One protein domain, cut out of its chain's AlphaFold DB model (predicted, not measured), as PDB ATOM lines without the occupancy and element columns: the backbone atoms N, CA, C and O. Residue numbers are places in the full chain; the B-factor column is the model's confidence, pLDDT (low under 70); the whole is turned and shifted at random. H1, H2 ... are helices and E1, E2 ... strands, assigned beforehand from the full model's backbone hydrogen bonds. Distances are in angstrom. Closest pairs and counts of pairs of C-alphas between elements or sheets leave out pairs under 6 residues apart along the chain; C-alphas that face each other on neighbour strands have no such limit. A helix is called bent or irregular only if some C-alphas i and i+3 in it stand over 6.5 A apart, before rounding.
ATOM      1  N   ASN A 145     -31.088 -20.532 -52.531       81.81
ATOM      2  CA  ASN A 145     -31.739 -19.246 -52.288       81.81
ATOM      3  C   ASN A 145     -32.610 -19.255 -51.024       81.81
ATOM      4  O   ASN A 145     -32.499 -18.335 -50.213       81.81
ATOM      5  N   ASP A 146     -33.420 -20.296 -50.811       84.38
ATOM      6  CA  ASP A 146     -34.261 -20.398 -49.611       84.38
ATOM      7  C   ASP A 146     -33.415 -20.416 -48.336       84.38
ATOM      8  O   ASP A 146     -33.729 -19.720 -47.368       84.38
ATOM      9  N   ARG A 147     -32.299 -21.162 -48.348       84.94
ATOM     10  CA  ARG A 147     -31.344 -21.180 -47.230       84.94
ATOM     11  C   ARG A 147     -30.777 -19.789 -46.964       84.94
ATOM     12  O   ARG A 147     -30.744 -19.350 -45.816       84.94
ATOM     13  N   LEU A 148     -30.361 -19.077 -48.012       88.06
ATOM     14  CA  LEU A 148     -29.767 -17.745 -47.896       88.06
ATOM     15  C   LEU A 148     -30.756 -16.693 -47.387       88.06
ATOM     16  O   LEU A 148     -30.351 -15.774 -46.663       88.06
ATOM     17  N   LEU A 149     -32.039 -16.813 -47.736       90.12
ATOM     18  CA  LEU A 149     -33.091 -15.910 -47.270       90.12
ATOM     19  C   LEU A 149     -33.297 -16.023 -45.755       90.12
ATOM     20  O   LEU A 149     -33.343 -14.990 -45.088       90.12
ATOM     21  N   THR A 150     -33.328 -17.242 -45.209       91.50
ATOM     22  CA  THR A 150     -33.570 -17.483 -43.774       91.50
ATOM     23  C   THR A 150     -32.309 -17.486 -42.907       91.50
ATOM     24  O   THR A 150     -32.419 -17.474 -41.683       91.50
ATOM     25  N   LEU A 151     -31.111 -17.495 -43.511       93.88
ATOM     26  CA  LEU A 151     -29.831 -17.649 -42.806       93.88
ATOM     27  C   LEU A 151     -29.661 -16.666 -41.641       93.88
ATOM     28  O   LEU A 151     -29.307 -17.078 -40.542       93.88
ATOM     29  N   ARG A 152     -29.942 -15.375 -41.864       96.19
ATOM     30  CA  ARG A 152     -29.797 -14.334 -40.830       96.19
ATOM     31  C   ARG A 152     -30.634 -14.643 -39.590       96.19
ATOM     32  O   ARG A 152     -30.110 -14.627 -38.481       96.19
ATOM     33  N   ASP A 153     -31.911 -14.956 -39.789       94.94
ATOM     34  CA  ASP A 153     -32.854 -15.187 -38.694       94.94
ATOM     35  C   ASP A 153     -32.485 -16.427 -37.882       94.94
ATOM     36  O   ASP A 153     -32.716 -16.474 -36.675       94.94
ATOM     37  N   HIS A 154     -31.917 -17.442 -38.532       94.12
ATOM     38  CA  HIS A 154     -31.429 -18.635 -37.848       94.12
ATOM     39  C   HIS A 154     -30.149 -18.345 -37.058       94.12
ATOM     40  O   HIS A 154     -30.068 -18.710 -35.888       94.12
ATOM     41  N   LEU A 155     -29.194 -17.606 -37.635       95.69
ATOM     42  CA  LEU A 155     -27.973 -17.211 -36.927       95.69
ATOM     43  C   LEU A 155     -28.271 -16.347 -35.690       95.69
ATOM     44  O   LEU A 155     -27.678 -16.585 -34.643       95.69
ATOM     45  N   TYR A 156     -29.216 -15.403 -35.765       96.19
ATOM     46  CA  TYR A 156     -29.619 -14.590 -34.607       96.19
ATOM     47  C   TYR A 156     -30.266 -15.395 -33.474       96.19
ATOM     48  O   TYR A 156     -30.177 -14.989 -32.316       96.19
ATOM     49  N   LYS A 157     -30.943 -16.509 -33.782       94.62
ATOM     50  CA  LYS A 157     -31.560 -17.367 -32.757       94.62
ATOM     51  C   LYS A 157     -30.517 -18.144 -31.961       94.62
ATOM     52  O   LYS A 157     -30.677 -18.300 -30.756       94.62
ATOM     53  N   GLU A 158     -29.470 -18.606 -32.635       93.44
ATOM     54  CA  GLU A 158     -28.453 -19.476 -32.041       93.44
ATOM     55  C   GLU A 158     -27.271 -18.688 -31.451       93.44
ATOM     56  O   GLU A 158     -26.694 -19.091 -30.441       93.44
ATOM     57  N   VAL A 159     -26.908 -17.540 -32.039       94.25
ATOM     58  CA  VAL A 159     -25.732 -16.752 -31.642       94.25
ATOM     59  C   VAL A 159     -26.159 -15.409 -31.049       94.25
ATOM     60  O   VAL A 159     -26.494 -14.457 -31.752       94.25
ATOM     61  N   ILE A 160     -26.102 -15.316 -29.720       92.19
ATOM     62  CA  ILE A 160     -26.565 -14.145 -28.967       92.19
ATOM     63  C   ILE A 160     -25.474 -13.064 -28.899       92.19
ATOM     64  O   ILE A 160     -24.345 -13.321 -28.481       92.19
ATOM     65  N   GLY A 161     -25.836 -11.823 -29.240       90.19
ATOM     66  CA  GLY A 161     -25.011 -10.634 -28.989       90.19
ATOM     67  C   GLY A 161     -23.907 -10.359 -30.015       90.19
ATOM     68  O   GLY A 161     -23.105  -9.459 -29.793       90.19
ATOM     69  N   GLN A 162     -23.871 -11.096 -31.132       93.06
ATOM     70  CA  GLN A 162     -22.884 -10.929 -32.214       93.06
ATOM     71  C   GLN A 162     -23.521 -10.408 -33.513       93.06
ATOM     72  O   GLN A 162     -23.136 -10.816 -34.608       93.06
ATOM     73  N   ASN A 163     -24.518  -9.524 -33.399       93.62
ATOM     74  CA  ASN A 163     -25.378  -9.144 -34.524       93.62
ATOM     75  C   ASN A 163     -24.592  -8.560 -35.709       93.62
ATOM     76  O   ASN A 163     -24.759  -9.034 -36.827       93.62
ATOM     77  N   ASP A 164     -23.664  -7.632 -35.458       93.44
ATOM     78  CA  ASP A 164     -22.862  -6.998 -36.516       93.44
ATOM     79  C   ASP A 164     -21.978  -8.007 -37.273       93.44
ATOM     80  O   ASP A 164     -21.807  -7.928 -38.494       93.44
ATOM     81  N   ALA A 165     -21.425  -8.993 -36.555       93.38
ATOM     82  CA  ALA A 165     -20.632 -10.065 -37.153       93.38
ATOM     83  C   ALA A 165     -21.515 -10.995 -37.998       93.38
ATOM     84  O   ALA A 165     -21.138 -11.350 -39.115       93.38
ATOM     85  N   ILE A 166     -22.701 -11.347 -37.492       96.06
ATOM     86  CA  ILE A 166     -23.699 -12.145 -38.216       96.06
ATOM     87  C   ILE A 166     -24.117 -11.427 -39.502       96.06
ATOM     88  O   ILE A 166     -24.112 -12.040 -40.568       96.06
ATOM     89  N   ASP A 167     -24.418 -10.132 -39.431       95.69
ATOM     90  CA  ASP A 167     -24.834  -9.347 -40.593       95.69
ATOM     91  C   ASP A 167     -23.755  -9.281 -41.666       95.69
ATOM     92  O   ASP A 167     -24.045  -9.544 -42.838       95.69
ATOM     93  N   SER A 168     -22.511  -9.036 -41.256       94.88
ATOM     94  CA  SER A 168     -21.354  -9.011 -42.156       94.88
ATOM     95  C   SER A 168     -21.144 -10.362 -42.848       94.88
ATOM     96  O   SER A 168     -20.916 -10.426 -44.057       94.88
ATOM     97  N   VAL A 169     -21.252 -11.464 -42.098       95.00
ATOM     98  CA  VAL A 169     -21.113 -12.822 -42.641       95.00
ATOM     99  C   VAL A 169     -22.218 -13.125 -43.649       95.00
ATOM    100  O   VAL A 169     -21.931 -13.576 -44.760       95.00
ATOM    101  N   VAL A 170     -23.475 -12.850 -43.293       95.44
ATOM    102  CA  VAL A 170     -24.630 -13.087 -44.170       95.44
ATOM    103  C   VAL A 170     -24.504 -12.288 -45.464       95.44
ATOM    104  O   VAL A 170     -24.791 -12.822 -46.538       95.44
ATOM    105  N   GLU A 171     -24.072 -11.031 -45.387       93.62
ATOM    106  CA  GLU A 171     -23.903 -10.177 -46.560       93.62
ATOM    107  C   GLU A 171     -22.837 -10.724 -47.516       93.62
ATOM    108  O   GLU A 171     -23.099 -10.844 -48.714       93.62
ATOM    109  N   VAL A 172     -21.673 -11.141 -47.002       92.69
ATOM    110  CA  VAL A 172     -20.615 -11.750 -47.826       92.69
ATOM    111  C   VAL A 172     -21.114 -13.019 -48.513       92.69
ATOM    112  O   VAL A 172     -20.931 -13.162 -49.722       92.69
ATOM    113  N   ILE A 173     -21.782 -13.908 -47.775       92.06
ATOM    114  CA  ILE A 173     -22.299 -15.172 -48.317       92.06
ATOM    115  C   ILE A 173     -23.340 -14.901 -49.417       92.06
ATOM    116  O   ILE A 173     -23.262 -15.485 -50.499       92.06
ATOM    117  N   ARG A 174     -24.283 -13.977 -49.189       90.94
ATOM    118  CA  ARG A 174     -25.299 -13.606 -50.191       90.94
ATOM    119  C   ARG A 174     -24.681 -12.964 -51.428       90.94
ATOM    120  O   ARG A 174     -25.011 -13.352 -52.545       90.94
ATOM    121  N   ASN A 175     -23.752 -12.028 -51.246       88.00
ATOM    122  CA  ASN A 175     -23.048 -11.390 -52.358       88.00
ATOM    123  C   ASN A 175     -22.262 -12.412 -53.179       88.00
ATOM    124  O   ASN A 175     -22.188 -12.298 -54.402       88.00
ATOM    125  N   ARG A 176     -21.712 -13.440 -52.526       85.06
ATOM    126  CA  ARG A 176     -21.017 -14.526 -53.208       85.06
ATOM    127  C   ARG A 176     -21.941 -15.370 -54.074       85.06
ATOM    128  O   ARG A 176     -21.549 -15.703 -55.186       85.06
ATOM    129  N   ALA A 177     -23.148 -15.670 -53.609       81.62
ATOM    130  CA  ALA A 177     -24.124 -16.409 -54.407       81.62
ATOM    131  C   ALA A 177     -24.522 -15.655 -55.693       81.62
ATOM    132  O   ALA A 177     -24.842 -16.280 -56.699       81.62
ATOM    133  N   ILE A 178     -24.459 -14.315 -55.682       80.44
ATOM    134  CA  ILE A 178     -24.847 -13.471 -56.824       80.44
ATOM    135  C   ILE A 178     -23.655 -13.154 -57.746       80.44
ATOM    136  O   ILE A 178     -23.782 -13.209 -58.968       80.44
ATOM    137  N   PHE A 179     -22.494 -12.811 -57.182       81.94
ATOM    138  CA  PHE A 179     -21.338 -12.264 -57.917       81.94
ATOM    139  C   PHE A 179     -20.055 -13.092 -57.750       81.94
ATOM    140  O   PHE A 179     -18.944 -12.625 -58.022       81.94
ATOM    141  N   GLY A 180     -20.175 -14.318 -57.248       73.62
ATOM    142  CA  GLY A 180     -19.050 -15.177 -56.923       73.62
ATOM    143  C   GLY A 180     -18.197 -15.546 -58.135       73.62
ATOM    144  O   GLY A 180     -18.669 -16.067 -59.137       73.62
ATOM    145  N   LYS A 181     -16.885 -15.332 -58.013       72.31
ATOM    146  CA  LYS A 181     -15.878 -15.956 -58.882       72.31
ATOM    147  C   LYS A 181     -15.868 -17.485 -58.703       72.31
ATOM    148  O   LYS A 181     -15.891 -17.920 -57.548       72.31
ATOM    149  N   PRO A 182     -15.733 -18.277 -59.779       70.56
ATOM    150  CA  PRO A 182     -15.592 -19.730 -59.675       70.56
ATOM    151  C   PRO A 182     -14.350 -20.114 -58.854       70.56
ATOM    152  O   PRO A 182     -13.374 -19.359 -58.815       70.56
ATOM    153  N   ASN A 183     -14.386 -21.285 -58.211       72.75
ATOM    154  CA  ASN A 183     -13.273 -21.916 -57.484       72.75
ATOM    155  C   ASN A 183     -12.749 -21.169 -56.245       72.75
ATOM    156  O   ASN A 183     -11.749 -21.577 -55.673       72.75
ATOM    157  N   LYS A 184     -13.403 -20.094 -55.801       83.31
ATOM    158  CA  LYS A 184     -13.050 -19.352 -54.577       83.31
ATOM    159  C   LYS A 184     -14.042 -19.713 -53.451       83.31
ATOM    160  O   LYS A 184     -15.211 -19.954 -53.766       83.31
ATOM    161  N   PRO A 185     -13.637 -19.686 -52.166       87.69
ATOM    162  CA  PRO A 185     -14.531 -20.001 -51.048       87.69
ATOM    163  C   PRO A 185     -15.773 -19.110 -51.016       87.69
ATOM    164  O   PRO A 185     -15.758 -17.986 -51.526       87.69
ATOM    165  N   ILE A 186     -16.847 -19.613 -50.405       89.69
ATOM    166  CA  ILE A 186     -18.107 -18.890 -50.192       89.69
ATOM    167  C   ILE A 186     -17.834 -17.596 -49.413       89.69
ATOM    168  O   ILE A 186     -18.341 -16.529 -49.753       89.69
ATOM    169  N   GLY A 187     -16.978 -17.684 -48.397       90.69
ATOM    170  CA  GLY A 187     -16.537 -16.544 -47.609       90.69
ATOM    171  C   GLY A 187     -15.194 -16.811 -46.945       90.69
ATOM    172  O   GLY A 187     -14.880 -17.951 -46.596       90.69
ATOM    173  N   LEU A 188     -14.416 -15.742 -46.797       91.25
ATOM    174  CA  LEU A 188     -13.195 -15.704 -46.005       91.25
ATOM    175  C   LEU A 188     -13.404 -14.666 -44.905       91.25
ATOM    176  O   LEU A 188     -13.615 -13.489 -45.200       91.25
ATOM    177  N   PHE A 189     -13.358 -15.113 -43.660       93.62
ATOM    178  CA  PHE A 189     -13.641 -14.300 -42.490       93.62
ATOM    179  C   PHE A 189     -12.446 -14.301 -41.541       93.62
ATOM    180  O   PHE A 189     -11.672 -15.247 -41.500       93.62
ATOM    181  N   LEU A 190     -12.306 -13.215 -40.783       91.81
ATOM    182  CA  LEU A 190     -11.353 -13.112 -39.686       91.81
ATOM    183  C   LEU A 190     -12.110 -12.649 -38.443       91.81
ATOM    184  O   LEU A 190     -12.483 -11.482 -38.330       91.81
ATOM    185  N   PHE A 191     -12.352 -13.564 -37.506       90.75
ATOM    186  CA  PHE A 191     -13.091 -13.241 -36.284       90.75
ATOM    187  C   PHE A 191     -12.166 -12.725 -35.175       90.75
ATOM    188  O   PHE A 191     -11.435 -13.470 -34.516       90.75
ATOM    189  N   LEU A 192     -12.251 -11.423 -34.899       88.50
ATOM    190  CA  LEU A 192     -11.500 -10.738 -33.842       88.50
ATOM    191  C   LEU A 192     -12.367 -10.528 -32.592       88.50
ATOM    192  O   LEU A 192     -13.587 -10.461 -32.679       88.50
ATOM    193  N   GLY A 193     -11.747 -10.502 -31.408       87.19
ATOM    194  CA  GLY A 193     -12.460 -10.385 -30.125       87.19
ATOM    195  C   GLY A 193     -11.928 -11.308 -29.019       87.19
ATOM    196  O   GLY A 193     -11.087 -12.165 -29.305       87.19
ATOM    197  N   PRO A 194     -12.400 -11.150 -27.771       85.25
ATOM    198  CA  PRO A 194     -11.937 -11.944 -26.639       85.25
ATOM    199  C   PRO A 194     -12.372 -13.414 -26.722       85.25
ATOM    200  O   PRO A 194     -13.232 -13.800 -27.519       85.25
ATOM    201  N   ASN A 195     -11.762 -14.248 -25.881       81.56
ATOM    202  CA  ASN A 195     -12.135 -15.656 -25.770       81.56
ATOM    203  C   ASN A 195     -13.592 -15.795 -25.306       81.56
ATOM    204  O   ASN A 195     -14.080 -14.994 -24.510       81.56
ATOM    205  N   SER A 196     -14.265 -16.837 -25.793       81.75
ATOM    206  CA  SER A 196     -15.614 -17.229 -25.358       81.75
ATOM    207  C   SER A 196     -16.755 -16.255 -25.686       81.75
ATOM    208  O   SER A 196     -17.846 -16.415 -25.152       81.75
ATOM    209  N   VAL A 197     -16.566 -15.301 -26.606       87.75
ATOM    210  CA  VAL A 197     -17.657 -14.418 -27.089       87.75
ATOM    211  C   VAL A 197     -18.552 -15.039 -28.170       87.75
ATOM    212  O   VAL A 197     -19.459 -14.384 -28.666       87.75
ATOM    213  N   GLY A 198     -18.307 -16.297 -28.553       85.44
ATOM    214  CA  GLY A 198     -19.144 -17.014 -29.527       85.44
ATOM    215  C   GLY A 198     -18.586 -17.103 -30.951       85.44
ATOM    216  O   GLY A 198     -19.303 -17.534 -31.842       85.44
ATOM    217  N   LYS A 199     -17.306 -16.782 -31.192       89.62
ATOM    218  CA  LYS A 199     -16.673 -16.928 -32.525       89.62
ATOM    219  C   LYS A 199     -16.772 -18.351 -33.086       89.62
ATOM    220  O   LYS A 199     -17.186 -18.560 -34.220       89.62
ATOM    221  N   THR A 200     -16.391 -19.333 -32.268       90.75
ATOM    222  CA  THR A 200     -16.472 -20.755 -32.622       90.75
ATOM    223  C   THR A 200     -17.921 -21.210 -32.745       90.75
ATOM    224  O   THR A 200     -18.214 -22.071 -33.567       90.75
ATOM    225  N   GLU A 201     -18.822 -20.630 -31.951       93.50
ATOM    226  CA  GLU A 201     -20.245 -20.946 -32.027       93.50
ATOM    227  C   GLU A 201     -20.826 -20.472 -33.355       93.50
ATOM    228  O   GLU A 201     -21.399 -21.275 -34.073       93.50
ATOM    229  N   LEU A 202     -20.527 -19.240 -33.775       94.88
ATOM    230  CA  LEU A 202     -20.907 -18.735 -35.093       94.88
ATOM    231  C   LEU A 202     -20.389 -19.632 -36.229       94.88
ATOM    232  O   LEU A 202     -21.139 -19.941 -37.150       94.88
ATOM    233  N   ALA A 203     -19.147 -20.118 -36.150       94.81
ATOM    234  CA  ALA A 203     -18.613 -21.061 -37.135       94.81
ATOM    235  C   ALA A 203     -19.366 -22.410 -37.149       94.81
ATOM    236  O   ALA A 203     -19.650 -22.948 -38.221       94.81
ATOM    237  N   LYS A 204     -19.733 -22.943 -35.976       95.00
ATOM    238  CA  LYS A 204     -20.557 -24.161 -35.858       95.00
ATOM    239  C   LYS A 204     -21.961 -23.952 -36.412       95.00
ATOM    240  O   LYS A 204     -22.440 -24.806 -37.156       95.00
ATOM    241  N   THR A 205     -22.603 -22.834 -36.083       95.56
ATOM    242  CA  THR A 205     -23.943 -22.508 -36.576       95.56
ATOM    243  C   THR A 205     -23.925 -22.329 -38.092       95.56
ATOM    244  O   THR A 205     -24.815 -22.834 -38.764       95.56
ATOM    245  N   LEU A 206     -22.882 -21.720 -38.666       94.62
ATOM    246  CA  LEU A 206     -22.714 -21.657 -40.124       94.62
ATOM    247  C   LEU A 206     -22.610 -23.051 -40.752       94.62
ATOM    248  O   LEU A 206     -23.247 -23.300 -41.773       94.62
ATOM    249  N   ALA A 207     -21.855 -23.970 -40.140       92.62
ATOM    250  CA  ALA A 207     -21.758 -25.344 -40.631       92.62
ATOM    251  C   ALA A 207     -23.119 -26.056 -40.592       92.62
ATOM    252  O   ALA A 207     -23.505 -26.720 -41.555       92.62
ATOM    253  N   LEU A 208     -23.877 -25.859 -39.511       90.81
ATOM    254  CA  LEU A 208     -25.215 -26.415 -39.361       90.81
ATOM    255  C   LEU A 208     -26.213 -25.831 -40.371       90.81
ATOM    256  O   LEU A 208     -26.941 -26.587 -41.004       90.81
ATOM    257  N   GLU A 209     -26.252 -24.512 -40.545       91.06
ATOM    258  CA  GLU A 209     -27.260 -23.850 -41.384       91.06
ATOM    259  C   GLU A 209     -26.980 -23.985 -42.885       91.06
ATOM    260  O   GLU A 209     -27.906 -24.088 -43.691       91.06
ATOM    261  N   LEU A 210     -25.705 -24.009 -43.279       88.12
ATOM    262  CA  LEU A 210     -25.320 -24.057 -44.692       88.12
ATOM    263  C   LEU A 210     -25.037 -25.475 -45.174       88.12
ATOM    264  O   LEU A 210     -25.262 -25.774 -46.348       88.12
ATOM    265  N   PHE A 211     -24.580 -26.363 -44.292       86.44
ATOM    266  CA  PHE A 211     -24.185 -27.725 -44.660       86.44
ATOM    267  C   PHE A 211     -24.939 -28.813 -43.885       86.44
ATOM    268  O   PHE A 211     -24.579 -29.987 -43.978       86.44
ATOM    269  N   ASP A 212     -25.998 -28.431 -43.164       86.00
ATOM    270  CA  ASP A 212     -26.944 -29.301 -42.450       86.00
ATOM    271  C   ASP A 212     -26.318 -30.175 -41.350       86.00
ATOM    272  O   ASP A 212     -26.981 -31.068 -40.817       86.00
ATOM    273  N   SER A 213     -25.056 -29.934 -40.982       86.12
ATOM    274  CA  SER A 213     -24.353 -30.699 -39.952       86.12
ATOM    275  C   SER A 213     -23.185 -29.924 -39.347       86.12
ATOM    276  O   SER A 213     -22.360 -29.341 -40.050       86.12
ATOM    277  N   THR A 214     -23.056 -29.999 -38.022       89.06
ATOM    278  CA  THR A 214     -21.900 -29.467 -37.291       89.06
ATOM    279  C   THR A 214     -20.617 -30.251 -37.562       89.06
ATOM    280  O   THR A 214     -19.532 -29.721 -37.352       89.06
ATOM    281  N   GLU A 215     -20.703 -31.493 -38.050       86.31
ATOM    282  CA  GLU A 215     -19.532 -32.302 -38.433       86.31
ATOM    283  C   GLU A 215     -18.819 -31.749 -39.672       86.31
ATOM    284  O   GLU A 215     -17.678 -32.109 -39.948       86.31
ATOM    285  N   LYS A 216     -19.476 -30.847 -40.407       87.81
ATOM    286  CA  LYS A 216     -18.881 -30.107 -41.523       87.81
ATOM    287  C   LYS A 216     -17.992 -28.952 -41.052       87.81
ATOM    288  O   LYS A 216     -17.436 -28.244 -41.887       87.81
ATOM    289  N   LEU A 217     -17.855 -28.743 -39.738       91.81
ATOM    290  CA  LEU A 217     -16.855 -27.848 -39.166       91.81
ATOM    291  C   LEU A 217     -15.520 -28.586 -39.001       91.81
ATOM    292  O   LEU A 217     -15.340 -29.393 -38.086       91.81
ATOM    293  N   ILE A 218     -14.551 -28.243 -39.842       90.19
ATOM    294  CA  ILE A 218     -13.168 -28.699 -39.740       90.19
ATOM    295  C   ILE A 218     -12.402 -27.678 -38.900       90.19
ATOM    296  O   ILE A 218     -12.030 -26.606 -39.373       90.19
ATOM    297  N   SER A 219     -12.182 -28.002 -37.629       90.62
ATOM    298  CA  SER A 219     -11.456 -27.136 -36.699       90.62
ATOM    299  C   SER A 219      -9.970 -27.493 -36.655       90.62
ATOM    300  O   SER A 219      -9.605 -28.605 -36.269       90.62
ATOM    301  N   ILE A 220      -9.114 -26.523 -36.958       90.56
ATOM    302  CA  ILE A 220      -7.656 -26.655 -36.980       90.56
ATOM    303  C   ILE A 220      -7.072 -25.791 -35.860       90.56
ATOM    304  O   ILE A 220      -7.292 -24.584 -35.802       90.56
ATOM    305  N   ASP A 221      -6.333 -26.419 -34.947       91.06
ATOM    306  CA  ASP A 221      -5.622 -25.727 -33.866       91.06
ATOM    307  C   ASP A 221      -4.282 -25.178 -34.373       91.06
ATOM    308  O   ASP A 221      -3.334 -25.938 -34.594       91.06
ATOM    309  N   MET A 222      -4.201 -23.854 -34.535       91.50
ATOM    310  CA  MET A 222      -3.049 -23.185 -35.140       91.50
ATOM    311  C   MET A 222      -1.828 -23.087 -34.228       91.50
ATOM    312  O   MET A 222      -0.725 -22.834 -34.719       91.50
ATOM    313  N   ASN A 223      -1.953 -23.404 -32.935       90.25
ATOM    314  CA  ASN A 223      -0.794 -23.455 -32.036       90.25
ATOM    315  C   ASN A 223       0.193 -24.569 -32.401       90.25
ATOM    316  O   ASN A 223       1.367 -24.497 -32.038       90.25
ATOM    317  N   LYS A 224      -0.259 -25.597 -33.128       90.38
ATOM    318  CA  LYS A 224       0.596 -26.694 -33.608       90.38
ATOM    319  C   LYS A 224       1.476 -26.283 -34.792       90.38
ATOM    320  O   LYS A 224       2.370 -27.033 -35.173       90.38
ATOM    321  N   TYR A 225       1.235 -25.104 -35.364       93.25
ATOM    322  CA  TYR A 225       1.759 -24.693 -36.662       93.25
ATOM    323  C   TYR A 225       2.669 -23.458 -36.573       93.25
ATOM    324  O   TYR A 225       2.547 -22.492 -37.328       93.25
ATOM    325  N   THR A 226       3.605 -23.493 -35.626       93.75
ATOM    326  CA  THR A 226       4.569 -22.412 -35.342       93.75
ATOM    327  C   THR A 226       5.860 -22.513 -36.160       93.75
ATOM    328  O   THR A 226       6.659 -21.579 -36.165       93.75
ATOM    329  N   THR A 227       6.069 -23.618 -36.886       93.31
ATOM    330  CA  THR A 227       7.274 -23.858 -37.700       93.31
ATOM    331  C   THR A 227       6.935 -24.023 -39.182       93.31
ATOM    332  O   THR A 227       5.851 -24.502 -39.531       93.31
ATOM    333  N   SER A 228       7.878 -23.708 -40.075       89.50
ATOM    334  CA  SER A 228       7.703 -23.908 -41.523       89.50
ATOM    335  C   SER A 228       7.343 -25.351 -41.887       89.50
ATOM    336  O   SER A 228       6.469 -25.573 -42.719       89.50
ATOM    337  N   ASN A 229       7.962 -26.339 -41.227       89.19
ATOM    338  CA  ASN A 229       7.693 -27.753 -41.499       89.19
ATOM    339  C   ASN A 229       6.263 -28.153 -41.106       89.19
ATOM    340  O   ASN A 229       5.576 -28.819 -41.874       89.19
ATOM    341  N   SER A 230       5.781 -27.694 -39.945       90.75
ATOM    342  CA  SER A 230       4.387 -27.925 -39.553       90.75
ATOM    343  C   SER A 230       3.405 -27.281 -40.537       90.75
ATOM    344  O   SER A 230       2.385 -27.884 -40.857       90.75
ATOM    345  N   ILE A 231       3.719 -26.094 -41.070       90.06
ATOM    346  CA  ILE A 231       2.888 -25.441 -42.090       90.06
ATOM    347  C   ILE A 231       2.859 -26.236 -43.391       90.06
ATOM    348  O   ILE A 231       1.778 -26.438 -43.932       90.06
ATOM    349  N   ALA A 232       3.998 -26.731 -43.877       85.00
ATOM    350  CA  ALA A 232       4.009 -27.602 -45.052       85.00
ATOM    351  C   ALA A 232       3.081 -28.814 -44.841       85.00
ATOM    352  O   ALA A 232       2.187 -29.060 -45.645       85.00
ATOM    353  N   GLN A 233       3.178 -29.475 -43.684       84.75
ATOM    354  CA  GLN A 233       2.298 -30.597 -43.338       84.75
ATOM    355  C   GLN A 233       0.815 -30.216 -43.240       84.75
ATOM    356  O   GLN A 233      -0.037 -31.021 -43.618       84.75
ATOM    357  N   LEU A 234       0.481 -29.021 -42.736       86.12
ATOM    358  CA  LEU A 234      -0.897 -28.520 -42.694       86.12
ATOM    359  C   LEU A 234      -1.487 -28.464 -44.099       86.12
ATOM    360  O   LEU A 234      -2.555 -29.024 -44.346       86.12
ATOM    361  N   PHE A 235      -0.777 -27.782 -44.999       79.88
ATOM    362  CA  PHE A 235      -1.246 -27.561 -46.359       79.88
ATOM    363  C   PHE A 235      -1.252 -28.849 -47.183       79.88
ATOM    364  O   PHE A 235      -2.104 -28.993 -48.049       79.88
ATOM    365  N   ASP A 236      -0.395 -29.814 -46.858       75.62
ATOM    366  CA  ASP A 236      -0.417 -31.122 -47.504       75.62
ATOM    367  C   ASP A 236      -1.604 -31.978 -47.013       75.62
ATOM    368  O   ASP A 236      -2.429 -32.426 -47.806       75.62
ATOM    369  N   SER A 237      -1.723 -32.187 -45.698       74.69
ATOM    370  CA  SER A 237      -2.684 -33.139 -45.111       74.69
ATOM    371  C   SER A 237      -4.114 -32.605 -45.017       74.69
ATOM    372  O   SER A 237      -5.072 -33.324 -45.305       74.69
ATOM    373  N   SER A 238      -4.287 -31.340 -44.624       71.75
ATOM    374  CA  SER A 238      -5.625 -30.779 -44.405       71.75
ATOM    375  C   SER A 238      -6.333 -30.502 -45.723       71.75
ATOM    376  O   SER A 238      -7.545 -30.664 -45.802       71.75
ATOM    377  N   PHE A 239      -5.592 -30.176 -46.786       67.62
ATOM    378  CA  PHE A 239      -6.179 -29.958 -48.109       67.62
ATOM    379  C   PHE A 239      -6.573 -31.260 -48.801       67.62
ATOM    380  O   PHE A 239      -7.587 -31.290 -49.499       67.62
ATOM    381  N   GLU A 240      -5.841 -32.353 -48.569       66.12
ATOM    382  CA  GLU A 240      -6.325 -33.685 -48.944       66.12
ATOM    383  C   GLU A 240      -7.607 -34.050 -48.178       66.12
ATOM    384  O   GLU A 240      -8.540 -34.595 -48.766       66.12
ATOM    385  N   GLY A 241      -7.704 -33.690 -46.893       65.75
ATOM    386  CA  GLY A 241      -8.935 -33.840 -46.110       65.75
ATOM    387  C   GLY A 241     -10.102 -33.002 -46.650       65.75
ATOM    388  O   GLY A 241     -11.214 -33.508 -46.790       65.75
ATOM    389  N   MET A 242      -9.846 -31.747 -47.027       68.00
ATOM    390  CA  MET A 242     -10.844 -30.858 -47.635       68.00
ATOM    391  C   MET A 242     -11.344 -31.385 -48.984       68.00
ATOM    392  O   MET A 242     -12.526 -31.252 -49.283       68.00
ATOM    393  N   ARG A 243     -10.502 -32.068 -49.772       66.38
ATOM    394  CA  ARG A 243     -10.956 -32.776 -50.985       66.38
ATOM    395  C   ARG A 243     -12.031 -33.818 -50.702       66.38
ATOM    396  O   ARG A 243     -12.949 -33.999 -51.496       66.38
ATOM    397  N   GLN A 244     -11.924 -34.515 -49.577       64.81
ATOM    398  CA  GLN A 244     -12.893 -35.539 -49.188       64.81
ATOM    399  C   GLN A 244     -14.218 -34.936 -48.697       64.81
ATOM    400  O   GLN A 244     -15.224 -35.651 -48.606       64.81
ATOM    401  N   GLN A 245     -14.226 -33.634 -48.388       71.00
ATOM    402  CA  GLN A 245     -15.360 -32.888 -47.851       71.00
ATOM    403  C   GLN A 245     -15.516 -31.531 -48.560       71.00
ATOM    404  O   GLN A 245     -15.184 -30.494 -47.989       71.00
ATOM    405  N   PRO A 246     -16.077 -31.513 -49.784       70.50
ATOM    406  CA  PRO A 246     -16.194 -30.284 -50.571       70.50
ATOM    407  C   PRO A 246     -17.070 -29.208 -49.905       70.50
ATOM    408  O   PRO A 246     -16.889 -28.028 -50.175       70.50
ATOM    409  N   TYR A 247     -17.986 -29.603 -49.010       84.62
ATOM    410  CA  TYR A 247     -18.847 -28.709 -48.230       84.62
ATOM    411  C   TYR A 247     -18.373 -28.659 -46.783       84.62
ATOM    412  O   TYR A 247     -18.590 -29.627 -46.049       84.62
ATOM    413  N   ALA A 248     -17.733 -27.563 -46.381       88.25
ATOM    414  CA  ALA A 248     -17.176 -27.436 -45.040       88.25
ATOM    415  C   ALA A 248     -17.015 -25.980 -44.588       88.25
ATOM    416  O   ALA A 248     -16.760 -25.079 -45.389       88.25
ATOM    417  N   VAL A 249     -17.097 -25.770 -43.274       93.12
ATOM    418  CA  VAL A 249     -16.541 -24.589 -42.608       93.12
ATOM    419  C   VAL A 249     -15.175 -24.982 -42.061       93.12
ATOM    420  O   VAL A 249     -15.075 -25.925 -41.281       93.12
ATOM    421  N   ILE A 250     -14.123 -24.281 -42.455       91.81
ATOM    422  CA  ILE A 250     -12.761 -24.495 -41.971       91.81
ATOM    423  C   ILE A 250     -12.454 -23.384 -40.987       91.81
ATOM    424  O   ILE A 250     -12.464 -22.212 -41.352       91.81
ATOM    425  N   LEU A 251     -12.206 -23.766 -39.742       93.31
ATOM    426  CA  LEU A 251     -11.942 -22.845 -38.650       93.31
ATOM    427  C   LEU A 251     -10.478 -22.950 -38.227       93.31
ATOM    428  O   LEU A 251     -10.059 -23.978 -37.688       93.31
ATOM    429  N   PHE A 252      -9.723 -21.875 -38.421       92.69
ATOM    430  CA  PHE A 252      -8.341 -21.749 -37.969       92.69
ATOM    431  C   PHE A 252      -8.319 -21.108 -36.576       92.69
ATOM    432  O   PHE A 252      -8.293 -19.888 -36.407       92.69
ATOM    433  N   ASN A 253      -8.323 -21.934 -35.533       90.19
ATOM    434  CA  ASN A 253      -8.306 -21.444 -34.158       90.19
ATOM    435  C   ASN A 253      -6.917 -20.929 -33.773       90.19
ATOM    436  O   ASN A 253      -5.927 -21.616 -33.987       90.19
ATOM    437  N   GLN A 254      -6.856 -19.773 -33.104       87.62
ATOM    438  CA  GLN A 254      -5.633 -19.246 -32.472       87.62
ATOM    439  C   GLN A 254      -4.487 -18.950 -33.460       87.62
ATOM    440  O   GLN A 254      -3.319 -19.233 -33.198       87.62
ATOM    441  N   ILE A 255      -4.809 -18.314 -34.589       90.12
ATOM    442  CA  ILE A 255      -3.840 -17.918 -35.631       90.12
ATOM    443  C   ILE A 255      -2.774 -16.906 -35.173       90.12
ATOM    444  O   ILE A 255      -1.827 -16.649 -35.905       90.12
ATOM    445  N   GLU A 256      -2.892 -16.328 -33.976       87.00
ATOM    446  CA  GLU A 256      -2.015 -15.262 -33.459       87.00
ATOM    447  C   GLU A 256      -0.525 -15.631 -33.468       87.00
ATOM    448  O   GLU A 256       0.332 -14.771 -33.665       87.00
ATOM    449  N   LYS A 257      -0.217 -16.910 -33.238       87.12
ATOM    450  CA  LYS A 257       1.154 -17.432 -33.138       87.12
ATOM    451  C   LYS A 257       1.556 -18.284 -34.341       87.12
ATOM    452  O   LYS A 257       2.573 -18.973 -34.282       87.12
ATOM    453  N   VAL A 258       0.759 -18.271 -35.411       92.44
ATOM    454  CA  VAL A 258       1.043 -19.074 -36.601       92.44
ATOM    455  C   VAL A 258       2.333 -18.608 -37.272       92.44
ATOM    456  O   VAL A 258       2.655 -17.418 -37.296       92.44
ATOM    457  N   HIS A 259       3.076 -19.546 -37.852       94.19
ATOM    458  CA  HIS A 259       4.252 -19.200 -38.638       94.19
ATOM    459  C   HIS A 259       3.877 -18.299 -39.841       94.19
ATOM    460  O   HIS A 259       2.925 -18.627 -40.555       94.19
ATOM    461  N   PRO A 260       4.636 -17.226 -40.157       91.31
ATOM    462  CA  PRO A 260       4.279 -16.261 -41.208       91.31
ATOM    463  C   PRO A 260       4.033 -16.862 -42.598       91.31
ATOM    464  O   PRO A 260       3.219 -16.352 -43.363       91.31
ATOM    465  N   GLN A 261       4.700 -17.977 -42.915       89.75
ATOM    466  CA  GLN A 261       4.507 -18.707 -44.173       89.75
ATOM    467  C   GLN A 261       3.056 -19.167 -44.387       89.75
ATOM    468  O   GLN A 261       2.642 -19.314 -45.532       89.75
ATOM    469  N   PHE A 262       2.275 -19.345 -43.317       90.56
ATOM    470  CA  PHE A 262       0.847 -19.643 -43.407       90.56
ATOM    471  C   PHE A 262       0.106 -18.659 -44.314       90.56
ATOM    472  O   PHE A 262      -0.654 -19.085 -45.173       90.56
ATOM    473  N   TRP A 263       0.365 -17.358 -44.165       89.19
ATOM    474  CA  TRP A 263      -0.331 -16.310 -44.912       89.19
ATOM    475  C   TRP A 263       0.012 -16.325 -46.400       89.19
ATOM    476  O   TRP A 263      -0.874 -16.190 -47.241       89.19
ATOM    477  N   ASN A 264       1.285 -16.556 -46.727       86.19
ATOM    478  CA  ASN A 264       1.738 -16.677 -48.113       86.19
ATOM    479  C   ASN A 264       1.095 -17.895 -48.785       86.19
ATOM    480  O   ASN A 264       0.540 -17.794 -49.878       86.19
ATOM    481  N   ASN A 265       1.120 -19.027 -48.083       86.56
ATOM    482  CA  ASN A 265       0.521 -20.278 -48.519       86.56
ATOM    483  C   ASN A 265      -0.997 -20.135 -48.717       86.56
ATOM    484  O   ASN A 265      -1.527 -20.511 -49.761       86.56
ATOM    485  N   LEU A 266      -1.686 -19.532 -47.746       86.62
ATOM    486  CA  LEU A 266      -3.114 -19.238 -47.804       86.62
ATOM    487  C   LEU A 266      -3.455 -18.376 -49.027       86.62
ATOM    488  O   LEU A 266      -4.361 -18.720 -49.779       86.62
ATOM    489  N   SER A 267      -2.707 -17.293 -49.262       84.31
ATOM    490  CA  SER A 267      -2.920 -16.416 -50.421       84.31
ATOM    491  C   SER A 267      -2.745 -17.167 -51.738       84.31
ATOM    492  O   SER A 267      -3.590 -17.064 -52.624       84.31
ATOM    493  N   GLN A 268      -1.679 -17.960 -51.859       82.88
ATOM    494  CA  GLN A 268      -1.391 -18.723 -53.071       82.88
ATOM    495  C   GLN A 268      -2.480 -19.761 -53.361       82.88
ATOM    496  O   GLN A 268      -2.925 -19.895 -54.502       82.88
ATOM    497  N   VAL A 269      -2.947 -20.462 -52.328       82.00
ATOM    498  CA  VAL A 269      -4.069 -21.398 -52.441       82.00
ATOM    499  C   VAL A 269      -5.327 -20.679 -52.896       82.00
ATOM    500  O   VAL A 269      -5.990 -21.149 -53.815       82.00
ATOM    501  N   LEU A 270      -5.648 -19.536 -52.289       81.31
ATOM    502  CA  LEU A 270      -6.830 -18.777 -52.669       81.31
ATOM    503  C   LEU A 270      -6.722 -18.288 -54.115       81.31
ATOM    504  O   LEU A 270      -7.725 -18.286 -54.815       81.31
ATOM    505  N   ASP A 271      -5.563 -17.833 -54.583       81.06
ATOM    506  CA  ASP A 271      -5.407 -17.265 -55.930       81.06
ATOM    507  C   ASP A 271      -5.302 -18.293 -57.044       81.06
ATOM    508  O   ASP A 271      -5.745 -18.024 -58.164       81.06
ATOM    509  N   HIS A 272      -4.733 -19.458 -56.757       71.75
ATOM    510  CA  HIS A 272      -4.452 -20.460 -57.776       71.75
ATOM    511  C   HIS A 272      -5.333 -21.706 -57.651       71.75
ATOM    512  O   HIS A 272      -5.433 -22.455 -58.614       71.75
ATOM    513  N   ASN A 273      -6.025 -21.914 -56.528       66.69
ATOM    514  CA  ASN A 273      -6.869 -23.089 -56.264       66.69
ATOM    515  C   ASN A 273      -6.118 -24.421 -56.444       66.69
ATOM    516  O   ASN A 273      -6.692 -25.440 -56.828       66.69
ATOM    517  N   HIS A 274      -4.814 -24.413 -56.174       65.50
ATOM    518  CA  HIS A 274      -3.955 -25.588 -56.223       65.50
ATOM    519  C   HIS A 274      -3.434 -25.901 -54.824       65.50
ATOM    520  O   HIS A 274      -3.134 -24.993 -54.047       65.50
ATOM    521  N   SER A 275      -3.273 -27.192 -54.531       63.69
ATOM    522  CA  SER A 275      -2.461 -27.625 -53.396       63.69
ATOM    523  C   SER A 275      -1.039 -27.091 -53.557       63.69
ATOM    524  O   SER A 275      -0.509 -27.059 -54.672       63.69
ATOM    525  N   LEU A 276      -0.406 -26.733 -52.446       60.09
ATOM    526  CA  LEU A 276       0.959 -26.199 -52.441       60.09
ATOM    527  C   LEU A 276       2.032 -27.274 -52.625       60.09
ATOM    528  O   LEU A 276       3.197 -26.950 -52.840       60.09
ATOM    529  N   ASN A 277       1.642 -28.544 -52.567       58.19
ATOM    530  CA  ASN A 277       2.517 -29.677 -52.805       58.19
ATOM    531  C   ASN A 277       2.978 -29.677 -54.270       58.19
ATOM    532  O   ASN A 277       2.239 -29.291 -55.176       58.19
ATOM    533  N   GLU A 278       4.146 -30.262 -54.520       51.19
ATOM    534  CA  GLU A 278       4.749 -30.458 -55.849       51.19
ATOM    535  C   GLU A 278       3.832 -31.170 -56.879       51.19
ATOM    536  O   GLU A 278       4.054 -31.096 -58.086       51.19
ATOM    537  N   LYS A 279       2.769 -31.854 -56.426       54.94
ATOM    538  CA  LYS A 279       1.754 -32.475 -57.296       54.94
ATOM    539  C   LYS A 279       0.743 -31.476 -57.891       54.94
ATOM    540  O   LYS A 279      -0.023 -31.882 -58.759       54.94
ATOM    541  N   HIS A 280       0.722 -30.213 -57.440       57.06
ATOM    542  CA  HIS A 280      -0.148 -29.124 -57.928       57.06
ATOM    543  C   HIS A 280      -1.603 -29.539 -58.188       57.06
ATOM    544  O   HIS A 280      -2.223 -29.170 -59.188       57.06
ATOM    545  N   VAL A 281      -2.174 -30.340 -57.296       59.66
ATOM    546  CA  VAL A 281      -3.489 -30.921 -57.542       59.66
ATOM    547  C   VAL A 281      -4.561 -29.857 -57.271       59.66
ATOM    548  O   VAL A 281      -4.521 -29.196 -56.232       59.66
ATOM    549  N   ASN A 282      -5.522 -29.688 -58.187       64.12
ATOM    550  CA  ASN A 282      -6.627 -28.725 -58.048       64.12
ATOM    551  C   ASN A 282      -7.447 -28.995 -56.785       64.12
ATOM    552  O   ASN A 282      -7.897 -30.122 -56.566       64.12
ATOM    553  N   VAL A 283      -7.662 -27.969 -55.972       68.38
ATOM    554  CA  VAL A 283      -8.570 -28.018 -54.825       68.38
ATOM    555  C   VAL A 283      -9.773 -27.147 -55.162       68.38
ATOM    556  O   VAL A 283      -9.628 -25.946 -55.380       68.38
ATOM    557  N   ASP A 284     -10.957 -27.751 -55.223       72.56
ATOM    558  CA  ASP A 284     -12.191 -26.988 -55.374       72.56
ATOM    559  C   ASP A 284     -12.589 -26.394 -54.021       72.56
ATOM    560  O   ASP A 284     -12.928 -27.113 -53.080       72.56
ATOM    561  N   LEU A 285     -12.516 -25.069 -53.923       76.69
ATOM    562  CA  LEU A 285     -12.873 -24.326 -52.718       76.69
ATOM    563  C   LEU A 285     -14.298 -23.780 -52.769       76.69
ATOM    564  O   LEU A 285     -14.742 -23.203 -51.778       76.69
ATOM    565  N   THR A 286     -15.019 -23.950 -53.881       77.75
ATOM    566  CA  THR A 286     -16.282 -23.249 -54.179       77.75
ATOM    567  C   THR A 286     -17.331 -23.407 -53.082       77.75
ATOM    568  O   THR A 286     -18.078 -22.473 -52.812       77.75
ATOM    569  N   ASN A 287     -17.343 -24.552 -52.397       83.25
ATOM    570  CA  ASN A 287     -18.343 -24.902 -51.388       83.25
ATOM    571  C   ASN A 287     -17.817 -24.820 -49.940       83.25
ATOM    572  O   ASN A 287     -18.376 -25.434 -49.033       83.25
ATOM    573  N   THR A 288     -16.750 -24.050 -49.706       87.88
ATOM    574  CA  THR A 288     -16.120 -23.923 -48.380       87.88
ATOM    575  C   THR A 288     -16.228 -22.515 -47.798       87.88
ATOM    576  O   THR A 288     -16.213 -21.527 -48.532       87.88
ATOM    577  N   ILE A 289     -16.307 -22.403 -46.472       92.50
ATOM    578  CA  ILE A 289     -16.195 -21.138 -45.725       92.50
ATOM    579  C   ILE A 289     -14.962 -21.215 -44.839       92.50
ATOM    580  O   ILE A 289     -14.757 -22.226 -44.180       92.50
ATOM    581  N   TRP A 290     -14.142 -20.172 -44.830       92.62
ATOM    582  CA  TRP A 290     -12.891 -20.137 -44.077       92.62
ATOM    583  C   TRP A 290     -12.997 -19.056 -43.006       92.62
ATOM    584  O   TRP A 290     -13.375 -17.925 -43.324       92.62
ATOM    585  N   VAL A 291     -12.707 -19.417 -41.755       92.00
ATOM    586  CA  VAL A 291     -12.897 -18.591 -40.550       92.00
ATOM    587  C   VAL A 291     -11.631 -18.554 -39.707       92.00
ATOM    588  O   VAL A 291     -11.040 -19.638 -39.495       92.00
TER     589      VAL A 291
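Overview. This is residues 145 to 291 of the 291 residues of the protein "Hypothetical protein" of Rotaria sp. Silwood1 (UniProt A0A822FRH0). A short parallel sheet of three strands stands between two groups of helices: H3 packs along one face of it with the helical hairpin of H1 and H2 beyond, and H4 and H5 form a loose pair towards the other end of the long axis. Within the long link before H3, residues 187 to 188 pair alongside E3 as a further short strand. The 147 printed residues hold five named helices and three named strands, in the order H1 H2 H3 E1 H4 E2 H5 E3; the sheet's order is E1 E2 E3, and the class is mostly helix. The whole is compact, with a radius of gyration of the C-alphas of 15.2 A and spans of 44 by 33 by 23 A.

Arrangement. H1, residues 145 to 158, and H2, residues 163 to 179, form a helical hairpin and touch at a shallow tilt of 12 degrees, opposite ways; their closest C-alphas, of Arg 152 and Val 170, are 6.3 A apart. H1 is irregular: C-alphas 149 and 152 are 7.4 A apart. H3, residues 199 to 211, touches H1, with the C-alphas of Leu 155 and Thr 205 closest at 6.7 A. H3 is on the sheet at a height of 8.6 A, over E1, residues 217 to 221, and E2, residues 248 to 253, and runs along the strands. E1 and E2 are parallel, with N 218 and O 249 2.8 A apart, within hydrogen-bond range. E2 and E3, residues 288 to 290, are parallel too, with N 250 and O 289 at 2.8 A. Each sheet pair with E2 is part of a strand-helix-strand unit, two parallel neighbour strands with a helix between them in the chain: E1, H4, E2 and E2, H5, E3, both crossovers right-handed. H4, residues 228 to 244, only grazes the sheet with residues 234 to 242. H5, residues 261 to 272, is not on it. H4 touches H5 with residues 228 to 235 alone, the C-alphas of Ile 231 and Phe 262 being closest at 6.3 A. Every O i to N i+4 pair is within hydrogen-bond range in H2, H3 and H5, against 8 of 10 in H1 and 12 of 13 in H4.

Along the chain. H1 begins at C-alpha 145, (-31.739, -19.246, -52.288), and is 20.5 A long. H2 measures 23.9 A, H3 17.9 A, H4 24.9 A and H5 16.4 A. E2, 15.3 A, begins at C-alpha 248, (-17.176, -27.436, -45.040). E3 ends at C-alpha 290, (-12.891, -20.137, -44.077).

Size, cuts and confidence. The C-alphas farthest apart, of Lys 157 and Glu 278, are 45.0 A apart. The printed part has no cut. The links H2 to H3 and H5 to E3 are long. Residues 239 to 244 and 273 to 283 have pLDDT under 70.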